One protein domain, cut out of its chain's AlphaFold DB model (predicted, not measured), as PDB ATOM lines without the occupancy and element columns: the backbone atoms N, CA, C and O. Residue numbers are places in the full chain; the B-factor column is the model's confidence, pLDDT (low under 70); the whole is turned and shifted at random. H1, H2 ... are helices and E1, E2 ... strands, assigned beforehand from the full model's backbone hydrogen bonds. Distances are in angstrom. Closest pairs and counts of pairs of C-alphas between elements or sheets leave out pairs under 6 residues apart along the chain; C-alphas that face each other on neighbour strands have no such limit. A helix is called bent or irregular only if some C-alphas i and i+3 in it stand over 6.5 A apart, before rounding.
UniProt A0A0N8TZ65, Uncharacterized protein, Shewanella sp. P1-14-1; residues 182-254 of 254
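Overview. This is residues 182 to 254 of the 254 residues of an uncharacterized protein of Shewanella sp. P1-14-1 (UniProt A0A0N8TZ65). What shape does the backbone make, going from the first printed residue? Two long helices, H1 and H2, lie side by side as a helical hairpin with a tight turn at one end, and beyond the other end the last stretch, with the short strand E1, runs on as a tail that adds to the length. What is it made of? The printed part has 73 residues with two named helices and one named strand, in the order H1, H2, E1, and its class is mostly helix. How large is it? It is extended, with a radius of gyration of the C-alphas of 17.3 A, and the C-alphas span 57 by 23 by 16 A.

Arrangement. How do the two helices stand to each other? H1, residues 187 to 215, and H2, residues 218 to 242, touch with 30 pairs of C-alphas within 8 A. The closest C-alphas are those of Leu 212 and Ala 221, 4.8 A apart. The two run opposite ways at a shallow tilt of 9 degrees, 9.5 A from centre to centre, and form a helical hairpin. Where does the strand stand? E1, residues 247 to 249, pairs with no named strand, and it is apart from H1 and from H2. What do the N and O atoms show? In H2 every O i to N i+4 pair is within hydrogen-bond range, and in H1 21 of 25 are.

Along the chain. Where does H1 run? It goes from C-alpha 187 at (259.901, 230.604, 341.804) to C-alpha 215 at (239.475, 203.121, 318.028), 41.7 A. It has a kink of 33 degrees near residue 205 and is irregular, with C-alphas 188 and 191 8.5 A apart. Where do H2 and E1 run? H2 goes from C-alpha 218 to C-alpha 242 at (261.031, 220.517, 343.823), 36.2 A. E1 is 6.7 A from first to last C-alpha and ends with C-alpha 249 at (276.230, 226.201, 345.538).

Size, cuts and confidence. How far does it reach? The two C-alphas farthest apart are those of Phe 214 and Asp 251, at 58.2 A, while the C-alphas of Phe 182 and Ile 254, the first and last printed residues, are 15.5 A apart. Is there any cut or long link? The printed part has no cut; the link from H1 to H2, 2 residues, and the link from H2 to E1, 4 residues, are both tight. Where is the model's confidence low? The mean pLDDT of the printed part is 91.0, and residues 251 to 254, the last of which is the chain's last residue, are under 70.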
ATOM      1  N   PHE A 182     269.348 227.351 347.579       84.38
ATOM      2  CA  PHE A 182     268.227 228.052 346.963       84.38
ATOM      3  C   PHE A 182     267.057 227.104 346.699       84.38
ATOM      4  O   PHE A 182     267.186 226.060 346.055       84.38
ATOM      5  N   SER A 183     265.878 227.492 347.180       84.06
ATOM      6  CA  SER A 183     264.623 226.790 346.911       84.06
ATOM      7  C   SER A 183     263.948 227.370 345.674       84.06
ATOM      8  O   SER A 183     263.607 228.549 345.650       84.06
ATOM      9  N   TYR A 184     263.703 226.543 344.659       84.69
ATOM     10  CA  TYR A 184     263.096 226.993 343.400       84.69
ATOM     11  C   TYR A 184     261.605 226.649 343.269       84.69
ATOM     12  O   TYR A 184     260.955 227.129 342.347       84.69
ATOM     13  N   HIS A 185     261.029 225.860 344.185       82.31
ATOM     14  CA  HIS A 185     259.616 225.456 344.111       82.31
ATOM     15  C   HIS A 185     258.625 226.634 344.122       82.31
ATOM     16  O   HIS A 185     257.564 226.537 343.504       82.31
ATOM     17  N   LEU A 186     258.983 227.746 344.779       78.69
ATOM     18  CA  LEU A 186     258.178 228.976 344.831       78.69
ATOM     19  C   LEU A 186     258.467 229.944 343.679       78.69
ATOM     20  O   LEU A 186     257.706 230.890 343.477       78.69
ATOM     21  N   LYS A 187     259.547 229.732 342.921       85.38
ATOM     22  CA  LYS A 187     259.901 230.604 341.804       85.38
ATOM     23  C   LYS A 187     258.910 230.381 340.663       85.38
ATOM     24  O   LYS A 187     258.683 229.241 340.266       85.38
ATOM     25  N   ASP A 188     258.309 231.463 340.173       84.19
ATOM     26  CA  ASP A 188     257.382 231.467 339.030       84.19
ATOM     27  C   ASP A 188     256.213 230.471 339.158       84.19
ATOM     28  O   ASP A 188     255.718 229.940 338.166       84.19
ATOM     29  N   ALA A 189     255.785 230.177 340.394       84.69
ATOM     30  CA  ALA A 189     254.777 229.154 340.690       84.69
ATOM     31  C   ALA A 189     255.080 227.781 340.045       84.69
ATOM     32  O   ALA A 189     254.163 227.024 339.718       84.69
ATOM     33  N   ASN A 190     256.363 227.438 339.882       88.00
ATOM     34  CA  ASN A 190     256.805 226.241 339.166       88.00
ATOM     35  C   ASN A 190     256.202 224.948 339.738       88.00
ATOM     36  O   ASN A 190     255.719 224.093 338.995       88.00
ATOM     37  N   GLN A 191     256.152 224.825 341.068       90.69
ATOM     38  CA  GLN A 191     255.551 223.656 341.709       90.69
ATOM     39  C   GLN A 191     254.040 223.554 341.438       90.69
ATOM     40  O   GLN A 191     253.537 222.458 341.183       90.69
ATOM     41  N   SER A 192     253.323 224.680 341.429       91.38
ATOM     42  CA  SER A 192     251.895 224.724 341.085       91.38
ATOM     43  C   SER A 192     251.652 224.375 339.615       91.38
ATOM     44  O   SER A 192     250.700 223.662 339.305       91.38
ATOM     45  N   ASN A 193     252.530 224.818 338.713       92.56
ATOM     46  CA  ASN A 193     252.469 224.460 337.297       92.56
ATOM     47  C   ASN A 193     252.645 222.943 337.098       92.56
ATOM     48  O   ASN A 193     251.851 222.305 336.410       92.56
ATOM     49  N   SER A 194     253.629 222.343 337.776       93.19
ATOM     50  CA  SER A 194     253.851 220.890 337.759       93.19
ATOM     51  C   SER A 194     252.633 220.109 338.273       93.19
ATOM     52  O   SER A 194     252.213 219.133 337.648       93.19
ATOM     53  N   LEU A 195     251.985 220.580 339.347       95.06
ATOM     54  CA  LEU A 195     250.728 219.997 339.830       95.06
ATOM     55  C   LEU A 195     249.617 220.053 338.769       95.06
ATOM     56  O   LEU A 195     248.875 219.083 338.614       95.06
ATOM     57  N   GLY A 196     249.522 221.152 338.017       95.50
ATOM     58  CA  GLY A 196     248.594 221.288 336.893       95.50
ATOM     59  C   GLY A 196     248.794 220.199 335.834       95.50
ATOM     60  O   GLY A 196     247.828 219.540 335.448       95.50
ATOM     61  N   PHE A 197     250.043 219.941 335.429       95.19
ATOM     62  CA  PHE A 197     250.370 218.852 334.500       95.19
ATOM     63  C   PHE A 197     250.020 217.472 335.061       95.19
ATOM     64  O   PHE A 197     249.435 216.660 334.347       95.19
ATOM     65  N   ILE A 198     250.318 217.211 336.336       97.06
ATOM     66  CA  ILE A 198     249.975 215.943 336.998       97.06
ATOM     67  C   ILE A 198     248.465 215.695 336.938       97.06
ATOM     68  O   ILE A 198     248.040 214.607 336.551       97.06
ATOM     69  N   LEU A 199     247.652 216.694 337.293       97.50
ATOM     70  CA  LEU A 199     246.191 216.577 337.280       97.50
ATOM     71  C   LEU A 199     245.644 216.389 335.862       97.50
ATOM     72  O   LEU A 199     244.767 215.551 335.654       97.50
ATOM     73  N   MET A 200     246.184 217.129 334.893       97.12
ATOM     74  CA  MET A 200     245.808 217.012 333.486       97.12
ATOM     75  C   MET A 200     246.090 215.605 332.944       97.12
ATOM     76  O   MET A 200     245.180 214.970 332.421       97.12
ATOM     77  N   ILE A 201     247.307 215.085 333.141       96.12
ATOM     78  CA  ILE A 201     247.692 213.735 332.701       96.12
ATOM     79  C   ILE A 201     246.843 212.678 333.418       96.12
ATOM     80  O   ILE A 201     246.347 211.745 332.789       96.12
ATOM     81  N   ALA A 202     246.630 212.815 334.731       96.88
ATOM     82  CA  ALA A 202     245.824 211.869 335.501       96.88
ATOM     83  C   ALA A 202     244.375 211.786 334.994       96.88
ATOM     84  O   ALA A 202     243.800 210.698 334.955       96.88
ATOM     85  N   PHE A 203     243.796 212.917 334.586       97.19
ATOM     86  CA  PHE A 203     242.463 212.964 333.990       97.19
ATOM     87  C   PHE A 203     242.442 212.442 332.546       97.19
ATOM     88  O   PHE A 203     241.482 211.792 332.136       97.19
ATOM     89  N   GLU A 204     243.508 212.679 331.785       97.12
ATOM     90  CA  GLU A 204     243.660 212.207 330.409       97.12
ATOM     91  C   GLU A 204     243.748 210.676 330.318       97.12
ATOM     92  O   GLU A 204     243.148 210.091 329.418       97.12
ATOM     93  N   ILE A 205     244.444 210.010 331.249       97.19
ATOM     94  CA  ILE A 205     244.665 208.551 331.228       97.19
ATOM     95  C   ILE A 205     243.377 207.739 330.974       97.19
ATOM     96  O   ILE A 205     243.367 206.958 330.020       97.19
ATOM     97  N   PRO A 206     242.288 207.873 331.760       96.88
ATOM     98  CA  PRO A 206     241.072 207.091 331.526       96.88
ATOM     99  C   PRO A 206     240.385 207.438 330.200       96.88
ATOM    100  O   PRO A 206     239.872 206.543 329.529       96.88
ATOM    101  N   LEU A 207     240.401 208.712 329.791       97.06
ATOM    102  CA  LEU A 207     239.829 209.155 328.517       97.06
ATOM    103  C   LEU A 207     240.577 208.521 327.342       97.06
ATOM    104  O   LEU A 207     239.965 207.882 326.488       97.06
ATOM    105  N   MET A 208     241.906 208.630 327.335       96.69
ATOM    106  CA  MET A 208     242.747 208.069 326.283       96.69
ATOM    107  C   MET A 208     242.737 206.544 326.280       96.69
ATOM    108  O   MET A 208     242.752 205.951 325.203       96.69
ATOM    109  N   HIS A 209     242.632 205.895 327.443       97.81
ATOM    110  CA  HIS A 209     242.451 204.448 327.511       97.81
ATOM    111  C   HIS A 209     241.179 204.015 326.776       97.81
ATOM    112  O   HIS A 209     241.241 203.131 325.924       97.81
ATOM    113  N   LEU A 210     240.038 204.660 327.053       97.56
ATOM    114  CA  LEU A 210     238.768 204.351 326.387       97.56
ATOM    115  C   LEU A 210     238.846 204.610 324.880       97.56
ATOM    116  O   LEU A 210     238.474 203.746 324.087       97.56
ATOM    117  N   VAL A 211     239.377 205.767 324.480       97.62
ATOM    118  CA  VAL A 211     239.551 206.131 323.067       97.62
ATOM    119  C   VAL A 211     240.387 205.077 322.338       97.62
ATOM    120  O   VAL A 211     239.960 204.557 321.311       97.62
ATOM    121  N   LEU A 212     241.544 204.693 322.880       97.25
ATOM    122  CA  LEU A 212     242.424 203.705 322.252       97.25
ATOM    123  C   LEU A 212     241.838 202.292 322.263       97.25
ATOM    124  O   LEU A 212     242.048 201.544 321.305       97.25
ATOM    125  N   HIS A 213     241.092 201.939 323.312       97.00
ATOM    126  CA  HIS A 213     240.453 200.633 323.435       97.00
ATOM    127  C   HIS A 213     239.431 200.416 322.314       97.00
ATOM    128  O   HIS A 213     239.373 199.323 321.751       97.00
ATOM    129  N   PHE A 214     238.660 201.453 321.967       96.94
ATOM    130  CA  PHE A 214     237.621 201.370 320.937       96.94
ATOM    131  C   PHE A 214     238.096 201.723 319.523       96.94
ATOM    132  O   PHE A 214     237.596 201.132 318.571       96.94
ATOM    133  N   ILE A 215     239.036 202.662 319.359       97.38
ATOM    134  CA  ILE A 215     239.475 203.121 318.028       97.38
ATOM    135  C   ILE A 215     240.604 202.258 317.461       97.38
ATOM    136  O   ILE A 215     240.653 202.047 316.251       97.38
ATOM    137  N   TRP A 216     241.523 201.770 318.302       96.25
ATOM    138  CA  TRP A 216     242.724 201.083 317.825       96.25
ATOM    139  C   TRP A 216     242.766 199.611 318.232       96.25
ATOM    140  O   TRP A 216     242.640 198.739 317.377       96.25
ATOM    141  N   SER A 217     242.997 199.312 319.510       96.62
ATOM    142  CA  SER A 217     242.906 197.950 320.044       96.62
ATOM    143  C   SER A 217     243.008 197.944 321.574       96.62
ATOM    144  O   SER A 217     243.705 198.790 322.148       96.62
ATOM    145  N   PRO A 218     242.433 196.931 322.247       96.12
ATOM    146  CA  PRO A 218     242.606 196.749 323.687       96.12
ATOM    147  C   PRO A 218     244.076 196.613 324.112       96.12
ATOM    148  O   PRO A 218     244.472 197.094 325.172       96.12
ATOM    149  N   LEU A 219     244.918 195.979 323.286       96.12
ATOM    150  CA  LEU A 219     246.343 195.824 323.586       96.12
ATOM    151  C   LEU A 219     247.082 197.170 323.535       96.12
ATOM    152  O   LEU A 219     247.822 197.492 324.465       96.12
ATOM    153  N   ALA A 220     246.857 197.967 322.484       95.44
ATOM    154  CA  ALA A 220     247.460 199.292 322.351       95.44
ATOM    155  C   ALA A 220     247.031 200.219 323.497       95.44
ATOM    156  O   ALA A 220     247.874 200.902 324.075       95.44
ATOM    157  N   ALA A 221     245.749 200.183 323.880       97.31
ATOM    158  CA  ALA A 221     245.234 200.941 325.016       97.31
ATOM    159  C   ALA A 221     245.985 200.617 326.312       97.31
ATOM    160  O   ALA A 221     246.427 201.530 327.006       97.31
ATOM    161  N   ASN A 222     246.193 199.331 326.613       97.19
ATOM    162  CA  ASN A 222     246.939 198.899 327.797       97.19
ATOM    163  C   ASN A 222     248.406 199.348 327.769       97.19
ATOM    164  O   ASN A 222     248.899 199.849 328.777       97.19
ATOM    165  N   ILE A 223     249.088 199.212 326.626       97.25
ATOM    166  CA  ILE A 223     250.489 199.641 326.489       97.25
ATOM    167  C   ILE A 223     250.610 201.151 326.709       97.25
ATOM    168  O   ILE A 223     251.412 201.582 327.537       97.25
ATOM    169  N   VAL A 224     249.809 201.954 326.005       96.94
ATOM    170  CA  VAL A 224     249.864 203.418 326.128       96.94
ATOM    171  C   VAL A 224     249.496 203.848 327.542       96.94
ATOM    172  O   VAL A 224     250.196 204.660 328.128       96.94
ATOM    173  N   THR A 225     248.468 203.246 328.138       97.69
ATOM    174  CA  THR A 225     248.062 203.543 329.521       97.69
ATOM    175  C   THR A 225     249.176 203.260 330.518       97.69
ATOM    176  O   THR A 225     249.426 204.084 331.395       97.69
ATOM    177  N   LEU A 226     249.874 202.129 330.377       97.19
ATOM    178  CA  LEU A 226     251.002 201.786 331.237       97.19
ATOM    179  C   LEU A 226     252.151 202.790 331.084       97.19
ATOM    180  O   LEU A 226     252.704 203.235 332.087       97.19
ATOM    181  N   LEU A 227     252.493 203.168 329.848       96.44
ATOM    182  CA  LEU A 227     253.543 204.151 329.577       96.44
ATOM    183  C   LEU A 227     253.179 205.537 330.125       96.44
ATOM    184  O   LEU A 227     254.002 206.151 330.798       96.44
ATOM    185  N   THR A 228     251.946 206.003 329.921       96.69
ATOM    186  CA  THR A 228     251.477 207.291 330.452       96.69
ATOM    187  C   THR A 228     251.421 207.281 331.979       96.69
ATOM    188  O   THR A 228     251.824 208.253 332.614       96.69
ATOM    189  N   ALA A 229     250.992 206.175 332.595       96.50
ATOM    190  CA  ALA A 229     251.025 206.018 334.048       96.50
ATOM    191  C   ALA A 229     252.465 206.038 334.589       96.50
ATOM    192  O   ALA A 229     252.729 206.682 335.604       96.50
ATOM    193  N   LEU A 230     253.410 205.395 333.897       94.81
ATOM    194  CA  LEU A 230     254.830 205.461 334.237       94.81
ATOM    195  C   LEU A 230     255.348 206.905 334.134       94.81
ATOM    196  O   LEU A 230     255.970 207.389 335.074       94.81
ATOM    197  N   SER A 231     255.036 207.631 333.056       94.25
ATOM    198  CA  SER A 231     255.371 209.055 332.919       94.25
ATOM    199  C   SER A 231     254.776 209.907 334.043       94.25
ATOM    200  O   SER A 231     255.468 210.767 334.586       94.25
ATOM    201  N   LEU A 232     253.532 209.645 334.451       96.50
ATOM    202  CA  LEU A 232     252.896 210.333 335.574       96.50
ATOM    203  C   LEU A 232     253.681 210.132 336.881       96.50
ATOM    204  O   LEU A 232     253.855 211.090 337.631       96.50
ATOM    205  N   VAL A 233     254.217 208.931 337.134       95.00
ATOM    206  CA  VAL A 233     255.091 208.677 338.295       95.00
ATOM    207  C   VAL A 233     256.327 209.581 338.267       95.00
ATOM    208  O   VAL A 233     256.665 210.156 339.302       95.00
ATOM    209  N   PHE A 234     256.968 209.773 337.107       93.88
ATOM    210  CA  PHE A 234     258.102 210.701 336.983       93.88
ATOM    211  C   PHE A 234     257.705 212.144 337.318       93.88
ATOM    212  O   PHE A 234     258.408 212.799 338.086       93.88
ATOM    213  N   PHE A 235     256.562 212.626 336.817       94.81
ATOM    214  CA  PHE A 235     256.066 213.968 337.143       94.81
ATOM    215  C   PHE A 235     255.776 214.138 338.637       94.81
ATOM    216  O   PHE A 235     256.144 215.152 339.230       94.81
ATOM    217  N   VAL A 236     255.159 213.140 339.273       95.81
ATOM    218  CA  VAL A 236     254.883 213.169 340.718       95.81
ATOM    219  C   VAL A 236     256.182 213.170 341.524       95.81
ATOM    220  O   VAL A 236     256.301 213.927 342.490       95.81
ATOM    221  N   ALA A 237     257.169 212.360 341.135       94.19
ATOM    222  CA  ALA A 237     258.474 212.336 341.787       94.19
ATOM    223  C   ALA A 237     259.166 213.701 341.695       94.19
ATOM    224  O   ALA A 237     259.649 214.208 342.707       94.19
ATOM    225  N   GLU A 238     259.145 214.320 340.513       92.25
ATOM    226  CA  GLU A 238     259.698 215.653 340.280       92.25
ATOM    227  C   GLU A 238     258.985 216.706 341.138       92.25
ATOM    228  O   GLU A 238     259.631 217.446 341.876       92.25
ATOM    229  N   TYR A 239     257.648 216.724 341.148       94.19
ATOM    230  CA  TYR A 239     256.854 217.622 341.996       94.19
ATOM    231  C   TYR A 239     257.223 217.516 343.486       94.19
ATOM    232  O   TYR A 239     257.324 218.527 344.193       94.19
ATOM    233  N   LEU A 240     257.452 216.294 343.980       92.44
ATOM    234  CA  LEU A 240     257.898 216.064 345.353       92.44
ATOM    235  C   LEU A 240     259.336 216.545 345.575       92.44
ATOM    236  O   LEU A 240     259.619 217.102 346.645       92.44
ATOM    237  N   ALA A 241     260.213 216.350 344.590       91.12
ATOM    238  CA  ALA A 241     261.608 216.764 344.628       91.12
ATOM    239  C   ALA A 241     261.766 218.290 344.642       91.12
ATOM    240  O   ALA A 241     262.585 218.781 345.414       91.12
ATOM    241  N   MET A 242     260.943 219.047 343.905       91.06
ATOM    242  CA  MET A 242     261.031 220.517 343.823       91.06
ATOM    243  C   MET A 242     261.073 221.203 345.195       91.06
ATOM    244  O   MET A 242     261.858 222.121 345.424       91.06
ATOM    245  N   SER A 243     260.238 220.746 346.131       87.19
ATOM    246  CA  SER A 243     260.165 221.311 347.491       87.19
ATOM    247  C   SER A 243     261.268 220.839 348.444       87.19
ATOM    248  O   SER A 243     261.427 221.406 349.520       87.19
ATOM    249  N   ARG A 244     262.003 219.780 348.090       88.94
ATOM    250  CA  ARG A 244     262.885 219.049 349.017       88.94
ATOM    251  C   ARG A 244     264.346 219.032 348.603       88.94
ATOM    252  O   ARG A 244     265.199 218.889 349.469       88.94
ATOM    253  N   ARG A 245     264.630 219.157 347.308       89.50
ATOM    254  CA  ARG A 245     265.975 219.169 346.739       89.50
ATOM    255  C   ARG A 245     266.349 220.613 346.389       89.50
ATOM    256  O   ARG A 245     265.922 221.092 345.336       89.50
ATOM    257  N   PRO A 246     267.081 221.326 347.262       88.00
ATOM    258  CA  PRO A 246     267.538 222.673 346.959       88.00
ATOM    259  C   PRO A 246     268.600 222.643 345.856       88.00
ATOM    260  O   PRO A 246     269.249 221.622 345.616       88.00
ATOM    261  N   ILE A 247     268.788 223.783 345.200       86.62
ATOM    262  CA  ILE A 247     269.973 224.036 344.385       86.62
ATOM    263  C   ILE A 247     271.049 224.505 345.360       86.62
ATOM    264  O   ILE A 247     270.900 225.580 345.943       86.62
ATOM    265  N   SER A 248     272.071 223.683 345.587       84.88
ATOM    266  CA  SER A 248     273.197 224.037 346.446       84.88
ATOM    267  C   SER A 248     274.380 224.547 345.627       84.88
ATOM    268  O   SER A 248     274.681 224.005 344.562       84.88
ATOM    269  N   ILE A 249     275.016 225.613 346.111       83.38
ATOM    270  CA  ILE A 249     276.230 226.201 345.538       83.38
ATOM    271  C   ILE A 249     277.367 225.978 346.541       83.38
ATOM    272  O   ILE A 249     277.186 226.154 347.746       83.38
ATOM    273  N   ASP A 250     278.511 225.535 346.030       81.38
ATOM    274  CA  ASP A 250     279.768 225.357 346.763       81.38
ATOM    275  C   ASP A 250     280.783 226.316 346.127       81.38
ATOM    276  O   ASP A 250     280.849 226.405 344.893       81.38
ATOM    277  N   ASP A 251     281.569 227.021 346.942       67.50
ATOM    278  CA  ASP A 251     282.591 227.985 346.501       67.50
ATOM    279  C   ASP A 251     283.590 227.388 345.490       67.50
ATOM    280  O   ASP A 251     284.243 228.108 344.737       67.50
ATOM    281  N   ARG A 252     283.708 226.057 345.417       60.62
ATOM    282  CA  ARG A 252     284.561 225.359 344.438       60.62
ATOM    283  C   ARG A 252     284.012 225.317 343.008       60.62
ATOM    284  O   ARG A 252     284.702 224.796 342.131       60.62
ATOM    285  N   GLN A 253     282.783 225.773 342.771       51.47
ATOM    286  CA  GLN A 253     282.121 225.746 341.458       51.47
ATOM    287  C   GLN A 253     281.919 227.135 340.827       51.47
ATOM    288  O   GLN A 253     281.291 227.212 339.768       51.47
ATOM    289  N   ILE A 254     282.454 228.195 341.444       43.69
ATOM    290  CA  ILE A 254     282.448 229.573 340.920       43.69
ATOM    291  C   ILE A 254     283.776 229.881 340.222       43.69
ATOM    292  O   ILE A 254     284.840 229.529 340.778       43.69
TER     293      ILE A 254